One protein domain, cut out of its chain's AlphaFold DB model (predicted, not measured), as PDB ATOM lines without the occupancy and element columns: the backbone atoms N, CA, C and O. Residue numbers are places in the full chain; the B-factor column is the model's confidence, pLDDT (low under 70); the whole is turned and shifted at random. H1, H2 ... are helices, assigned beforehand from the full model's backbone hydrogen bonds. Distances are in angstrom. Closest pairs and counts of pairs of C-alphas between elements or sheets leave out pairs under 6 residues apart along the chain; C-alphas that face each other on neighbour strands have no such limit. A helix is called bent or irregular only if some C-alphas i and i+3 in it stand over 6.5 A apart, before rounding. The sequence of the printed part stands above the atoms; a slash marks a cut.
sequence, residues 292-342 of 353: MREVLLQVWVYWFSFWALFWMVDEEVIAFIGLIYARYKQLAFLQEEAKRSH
ATOM      1  N   MET A 292     151.682 -52.642  24.790       82.81
ATOM      2  CA  MET A 292     151.989 -53.838  25.574       82.81
ATOM      3  C   MET A 292     152.370 -53.494  27.010       82.81
ATOM      4  O   MET A 292     151.897 -54.146  27.935       82.81
ATOM      5  N   ARG A 293     153.187 -52.456  27.216       85.94
ATOM      6  CA  ARG A 293     153.560 -51.993  28.554       85.94
ATOM      7  C   ARG A 293     152.343 -51.528  29.344       85.94
ATOM      8  O   ARG A 293     152.238 -51.879  30.512       85.94
ATOM      9  N   GLU A 294     151.441 -50.765  28.737       83.94
ATOM     10  CA  GLU A 294     150.228 -50.272  29.391       83.94
ATOM     11  C   GLU A 294     149.267 -51.415  29.737       83.94
ATOM     12  O   GLU A 294     148.796 -51.489  30.871       83.94
ATOM     13  N   VAL A 295     149.061 -52.361  28.816       88.00
ATOM     14  CA  VAL A 295     148.261 -53.572  29.064       88.00
ATOM     15  C   VAL A 295     148.877 -54.416  30.178       88.00
ATOM     16  O   VAL A 295     148.168 -54.842  31.084       88.00
ATOM     17  N   LEU A 296     150.197 -54.623  30.171       88.62
ATOM     18  CA  LEU A 296     150.895 -55.338  31.242       88.62
ATOM     19  C   LEU A 296     150.781 -54.607  32.578       88.62
ATOM     20  O   LEU A 296     150.603 -55.258  33.602       88.62
ATOM     21  N   LEU A 297     150.842 -53.273  32.580       90.50
ATOM     22  CA  LEU A 297     150.660 -52.474  33.787       90.50
ATOM     23  C   LEU A 297     149.232 -52.615  34.325       90.50
ATOM     24  O   LEU A 297     149.056 -52.802  35.521       90.50
ATOM     25  N   GLN A 298     148.222 -52.574  33.453       86.44
ATOM     26  CA  GLN A 298     146.823 -52.781  33.832       86.44
ATOM     27  C   GLN A 298     146.598 -54.187  34.386       86.44
ATOM     28  O   GLN A 298     146.030 -54.331  35.464       86.44
ATOM     29  N   VAL A 299     147.093 -55.220  33.698       91.00
ATOM     30  CA  VAL A 299     147.025 -56.611  34.167       91.00
ATOM     31  C   VAL A 299     147.747 -56.768  35.501       91.00
ATOM     32  O   VAL A 299     147.224 -57.425  36.395       91.00
ATOM     33  N   TRP A 300     148.908 -56.132  35.675       91.56
ATOM     34  CA  TRP A 300     149.647 -56.161  36.931       91.56
ATOM     35  C   TRP A 300     148.895 -55.452  38.054       91.56
ATOM     36  O   TRP A 300     148.831 -55.986  39.152       91.56
ATOM     37  N   VAL A 301     148.275 -54.298  37.792       90.56
ATOM     38  CA  VAL A 301     147.434 -53.596  38.773       90.56
ATOM     39  C   VAL A 301     146.229 -54.450  39.148       90.56
ATOM     40  O   VAL A 301     145.965 -54.605  40.334       90.56
ATOM     41  N   TYR A 302     145.535 -55.061  38.184       88.12
ATOM     42  CA  TYR A 302     144.413 -55.957  38.477       88.12
ATOM     43  C   TYR A 302     144.849 -57.182  39.272       88.12
ATOM     44  O   TYR A 302     144.204 -57.538  40.256       88.12
ATOM     45  N   TRP A 303     145.966 -57.798  38.888       87.88
ATOM     46  CA  TRP A 303     146.541 -58.929  39.602       87.88
ATOM     47  C   TRP A 303     146.966 -58.545  41.017       87.88
ATOM     48  O   TRP A 303     146.645 -59.252  41.964       87.88
ATOM     49  N   PHE A 304     147.630 -57.402  41.184       83.19
ATOM     50  CA  PHE A 304     148.049 -56.883  42.479       83.19
ATOM     51  C   PHE A 304     146.850 -56.508  43.349       83.19
ATOM     52  O   PHE A 304     146.842 -56.834  44.527       83.19
ATOM     53  N   SER A 305     145.808 -55.890  42.787       82.56
ATOM     54  CA  SER A 305     144.553 -55.623  43.497       82.56
ATOM     55  C   SER A 305     143.866 -56.914  43.931       82.56
ATOM     56  O   SER A 305     143.390 -56.982  45.056       82.56
ATOM     57  N   PHE A 306     143.843 -57.947  43.083       82.06
ATOM     58  CA  PHE A 306     143.266 -59.249  43.419       82.06
ATOM     59  C   PHE A 306     144.094 -59.987  44.479       82.06
ATOM     60  O   PHE A 306     143.544 -60.539  45.425       82.06
ATOM     61  N   TRP A 307     145.421 -59.945  44.359       84.50
ATOM     62  CA  TRP A 307     146.357 -60.492  45.337       84.50
ATOM     63  C   TRP A 307     146.237 -59.776  46.685       84.50
ATOM     64  O   TRP A 307     146.134 -60.433  47.715       84.50
ATOM     65  N   ALA A 308     146.158 -58.443  46.678       73.81
ATOM     66  CA  ALA A 308     145.915 -57.640  47.869       73.81
ATOM     67  C   ALA A 308     144.548 -57.966  48.482       73.81
ATOM     68  O   ALA A 308     144.479 -58.166  49.681       73.81
ATOM     69  N   LEU A 309     143.482 -58.114  47.691       72.56
ATOM     70  CA  LEU A 309     142.167 -58.560  48.178       72.56
ATOM     71  C   LEU A 309     142.206 -59.959  48.812       72.56
ATOM     72  O   LEU A 309     141.521 -60.195  49.802       72.56
ATOM     73  N   PHE A 310     142.992 -60.877  48.248       68.06
ATOM     74  CA  PHE A 310     143.112 -62.253  48.732       68.06
ATOM     75  C   PHE A 310     143.962 -62.366  50.008       68.06
ATOM     76  O   PHE A 310     143.694 -63.224  50.842       68.06
ATOM     77  N   TRP A 311     144.972 -61.505  50.172       61.56
ATOM     78  CA  TRP A 311     145.898 -61.530  51.313       61.56
ATOM     79  C   TRP A 311     145.602 -60.480  52.395       61.56
ATOM     80  O   TRP A 311     146.013 -60.671  53.532       61.56
ATOM     81  N   MET A 312     144.852 -59.416  52.093       55.31
ATOM     82  CA  MET A 312     144.316 -58.448  53.069       55.31
ATOM     83  C   MET A 312     142.960 -58.900  53.637       55.31
ATOM     84  O   MET A 312     142.096 -58.072  53.935       55.31
ATOM     85  N   VAL A 313     142.760 -60.213  53.799       56.72
ATOM     86  CA  VAL A 313     141.687 -60.778  54.637       56.72
ATOM     87  C   VAL A 313     142.138 -60.679  56.096       56.72
ATOM     88  O   VAL A 313     142.359 -61.677  56.768       56.72
ATOM     89  N   ASP A 314     142.320 -59.446  56.558       59.84
ATOM     90  CA  ASP A 314     142.443 -59.113  57.973       59.84
ATOM     91  C   ASP A 314     141.209 -58.297  58.366       59.84
ATOM     92  O   ASP A 314     140.730 -57.448  57.600       59.84
ATOM     93  N   GLU A 315     140.672 -58.563  59.561       61.69
ATOM     94  CA  GLU A 315     139.431 -57.966  60.084       61.69
ATOM     95  C   GLU A 315     139.442 -56.424  60.029       61.69
ATOM     96  O   GLU A 315     138.398 -55.789  59.857       61.69
ATOM     97  N   GLU A 316     140.630 -55.815  60.070       63.56
ATOM     98  CA  GLU A 316     140.835 -54.367  59.997       63.56
ATOM     99  C   GLU A 316     140.451 -53.760  58.639       63.56
ATOM    100  O   GLU A 316     139.969 -52.627  58.579       63.56
ATOM    101  N   VAL A 317     140.592 -54.501  57.537       66.44
ATOM    102  CA  VAL A 317     140.299 -53.994  56.185       66.44
ATOM    103  C   VAL A 317     138.812 -54.114  55.871       66.44
ATOM    104  O   VAL A 317     138.234 -53.201  55.280       66.44
ATOM    105  N   ILE A 318     138.156 -55.178  56.347       68.56
ATOM    106  CA  ILE A 318     136.690 -55.288  56.323       68.56
ATOM    107  C   ILE A 318     136.078 -54.157  57.159       68.56
ATOM    108  O   ILE A 318     135.136 -53.502  56.708       68.56
ATOM    109  N   ALA A 319     136.653 -53.861  58.331       68.25
ATOM    110  CA  ALA A 319     136.236 -52.733  59.156       68.25
ATOM    111  C   ALA A 319     136.477 -51.383  58.458       68.25
ATOM    112  O   ALA A 319     135.592 -50.527  58.469       68.25
ATOM    113  N   PHE A 320     137.623 -51.197  57.794       73.31
ATOM    114  CA  PHE A 320     137.955 -49.962  57.078       73.31
ATOM    115  C   PHE A 320     137.050 -49.721  55.860       73.31
ATOM    116  O   PHE A 320     136.502 -48.628  55.701       73.31
ATOM    117  N   ILE A 321     136.817 -50.744  55.032       72.88
ATOM    118  CA  ILE A 321     135.881 -50.675  53.899       72.88
ATOM    119  C   ILE A 321     134.447 -50.477  54.409       72.88
ATOM    120  O   ILE A 321     133.706 -49.666  53.848       72.88
ATOM    121  N   GLY A 322     134.068 -51.134  55.510       76.12
ATOM    122  CA  GLY A 322     132.795 -50.915  56.196       76.12
ATOM    123  C   GLY A 322     132.616 -49.468  56.668       76.12
ATOM    124  O   GLY A 322     131.549 -48.885  56.473       76.12
ATOM    125  N   LEU A 323     133.671 -48.847  57.201       78.44
ATOM    126  CA  LEU A 323     133.697 -47.442  57.622       78.44
ATOM    127  C   LEU A 323     133.566 -46.476  56.439       78.44
ATOM    128  O   LEU A 323     132.801 -45.510  56.514       78.44
ATOM    129  N   ILE A 324     134.260 -46.748  55.330       79.69
ATOM    130  CA  ILE A 324     134.136 -45.966  54.092       79.69
ATOM    131  C   ILE A 324     132.714 -46.073  53.539       79.69
ATOM    132  O   ILE A 324     132.107 -45.055  53.199       79.69
ATOM    133  N   TYR A 325     132.148 -47.280  53.496       81.00
ATOM    134  CA  TYR A 325     130.797 -47.504  52.992       81.00
ATOM    135  C   TYR A 325     129.727 -46.858  53.886       81.00
ATOM    136  O   TYR A 325     128.814 -46.199  53.383       81.00
ATOM    137  N   ALA A 326     129.863 -46.961  55.211       78.75
ATOM    138  CA  ALA A 326     128.979 -46.296  56.165       78.75
ATOM    139  C   ALA A 326     129.030 -44.767  56.017       78.75
ATOM    140  O   ALA A 326     127.987 -44.108  55.996       78.75
ATOM    141  N   ARG A 327     130.229 -44.200  55.830       78.94
ATOM    142  CA  ARG A 327     130.412 -42.758  55.623       78.94
ATOM    143  C   ARG A 327     129.856 -42.288  54.284       78.94
ATOM    144  O   ARG A 327     129.227 -41.233  54.227       78.94
ATOM    145  N   TYR A 328     130.019 -43.082  53.228       78.38
ATOM    146  CA  TYR A 328     129.417 -42.812  51.924       78.38
ATOM    147  C   TYR A 328     127.883 -42.815  52.000       78.38
ATOM    148  O   TYR A 328     127.243 -41.899  51.488       78.38
ATOM    149  N   LYS A 329     127.282 -43.775  52.718       79.69
ATOM    150  CA  LYS A 329     125.827 -43.809  52.941       79.69
ATOM    151  C   LYS A 329     125.315 -42.626  53.765       79.69
ATOM    152  O   LYS A 329     124.280 -42.068  53.415       79.69
ATOM    153  N   GLN A 330     126.028 -42.219  54.817       77.50
ATOM    154  CA  GLN A 330     125.681 -41.011  55.579       77.50
ATOM    155  C   GLN A 330     125.721 -39.754  54.701       77.50
ATOM    156  O   GLN A 330     124.813 -38.931  54.768       77.50
ATOM    157  N   LEU A 331     126.736 -39.623  53.844       72.19
ATOM    158  CA  LEU A 331     126.850 -38.519  52.887       72.19
ATOM    159  C   LEU A 331     125.716 -38.519  51.858       72.19
ATOM    160  O   LEU A 331     125.146 -37.463  51.594       72.19
ATOM    161  N   ALA A 332     125.362 -39.682  51.310       75.38
ATOM    162  CA  ALA A 332     124.260 -39.813  50.361       75.38
ATOM    163  C   ALA A 332     122.908 -39.456  51.003       75.38
ATOM    164  O   ALA A 332     122.139 -38.694  50.421       75.38
ATOM    165  N   PHE A 333     122.658 -39.919  52.234       75.31
ATOM    166  CA  PHE A 333     121.450 -39.578  52.989       75.31
ATOM    167  C   PHE A 333     121.358 -38.071  53.272       75.31
ATOM    168  O   PHE A 333     120.340 -37.449  52.981       75.31
ATOM    169  N   LEU A 334     122.449 -37.450  53.735       68.38
ATOM    170  CA  LEU A 334     122.508 -36.003  53.971       68.38
ATOM    171  C   LEU A 334     122.321 -35.189  52.680       68.38
ATOM    172  O   LEU A 334     121.727 -34.114  52.707       68.38
ATOM    173  N   GLN A 335     122.801 -35.687  51.538       70.75
ATOM    174  CA  GLN A 335     122.587 -35.054  50.235       70.75
ATOM    175  C   GLN A 335     121.134 -35.174  49.754       70.75
ATOM    176  O   GLN A 335     120.611 -34.228  49.163       70.75
ATOM    177  N   GLU A 336     120.468 -36.303  50.000       76.94
ATOM    178  CA  GLU A 336     119.039 -36.472  49.706       76.94
ATOM    179  C   GLU A 336     118.161 -35.600  50.613       76.94
ATOM    180  O   GLU A 336     117.203 -34.980  50.144       76.94
ATOM    181  N   GLU A 337     118.522 -35.473  51.888       67.12
ATOM    182  CA  GLU A 337     117.820 -34.636  52.862       67.12
ATOM    183  C   GLU A 337     118.025 -33.131  52.588       67.12
ATOM    184  O   GLU A 337     117.077 -32.341  52.657       67.12
ATOM    185  N   ALA A 338     119.223 -32.733  52.141       61.53
ATOM    186  CA  ALA A 338     119.505 -31.385  51.637       61.53
ATOM    187  C   ALA A 338     118.686 -31.049  50.378       61.53
ATOM    188  O   ALA A 338     118.177 -29.935  50.236       61.53
ATOM    189  N   LYS A 339     118.513 -32.021  49.467       65.62
ATOM    190  CA  LYS A 339     117.686 -31.857  48.259       65.62
ATOM    191  C   LYS A 339     116.196 -31.735  48.582       65.62
ATOM    192  O   LYS A 339     115.517 -30.954  47.925       65.62
ATOM    193  N   ARG A 340     115.690 -32.464  49.585       70.06
ATOM    194  CA  ARG A 340     114.278 -32.390  50.014       70.06
ATOM    195  C   ARG A 340     113.930 -31.120  50.792       70.06
ATOM    196  O   ARG A 340     112.799 -30.659  50.693       70.06
ATOM    197  N   SER A 341     114.866 -30.565  51.559       62.50
ATOM    198  CA  SER A 341     114.605 -29.430  52.462       62.50
ATOM    199  C   SER A 341     114.968 -28.051  51.892       62.50
ATOM    200  O   SER A 341     114.743 -27.049  52.567       62.50
ATOM    201  N   HIS A 342     115.551 -27.971  50.685       52.66
ATOM    202  CA  HIS A 342     116.101 -26.738  50.084       52.66
ATOM    203  C   HIS A 342     117.032 -25.926  51.014       52.66
ATOM    204  O   HIS A 342     117.278 -24.739  50.789       52.66
TER     205      HIS A 342
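AT A GLANCE: This is residues 292 to 342 of the 353 residues of the protein "Hypothetical protein" of Neobodo designis (UniProt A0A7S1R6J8). Two long helices, H2 and the shorter H1, make the two arms of a wide, flat V, with residues 312 to 314 as the bend between them. The arms do not fold back on each other, and the space between them is empty. The printed part has 51 residues with two named helices, in the order H1, H2, and no named strand; its class is all helix. It is extended, with a radius of gyration of the C-alphas of 17.6 A, and its C-alphas span 51 by 31 by 7 A along their three main axes.

IN THESE COORDINATES: The longest helix is H2, residues 315 to 341, with 27 residues and 38.6 A from first to last C-alpha. It begins with C-alpha 315 at (139.431, -57.966, 60.084) and ends with C-alpha 341 at (114.605, -29.430, 52.462). H1, residues 292 to 311, has 20 residues and measures 27.5 A from first to last C-alpha; C-alpha 292 is at (151.989, -53.838, 25.574). Neither helix is bent or irregular.

HOW THE PARTS SIT: H2 and H1 are apart: no C-alpha of the one is within 8 A of the other. A tight link of 3 residues, 312 to 314, joins H1 to H2. Residues 292 to 308 of H1 stand free, as do residues 310 to 316 and residues 318 to 342, of which 318 to 341 belong to H2. In H1 and H2 every O i to N i+4 pair is within hydrogen-bond range.

THE WHOLE: The two C-alphas farthest apart, those of Met 292 and Ser 341, are 52.1 A from each other. The printed part has no cut and no long link. The mean pLDDT of the printed part is 75.2; it is under 70 at residues 310 to 319, 334, 337 to 339 and 341 to 342.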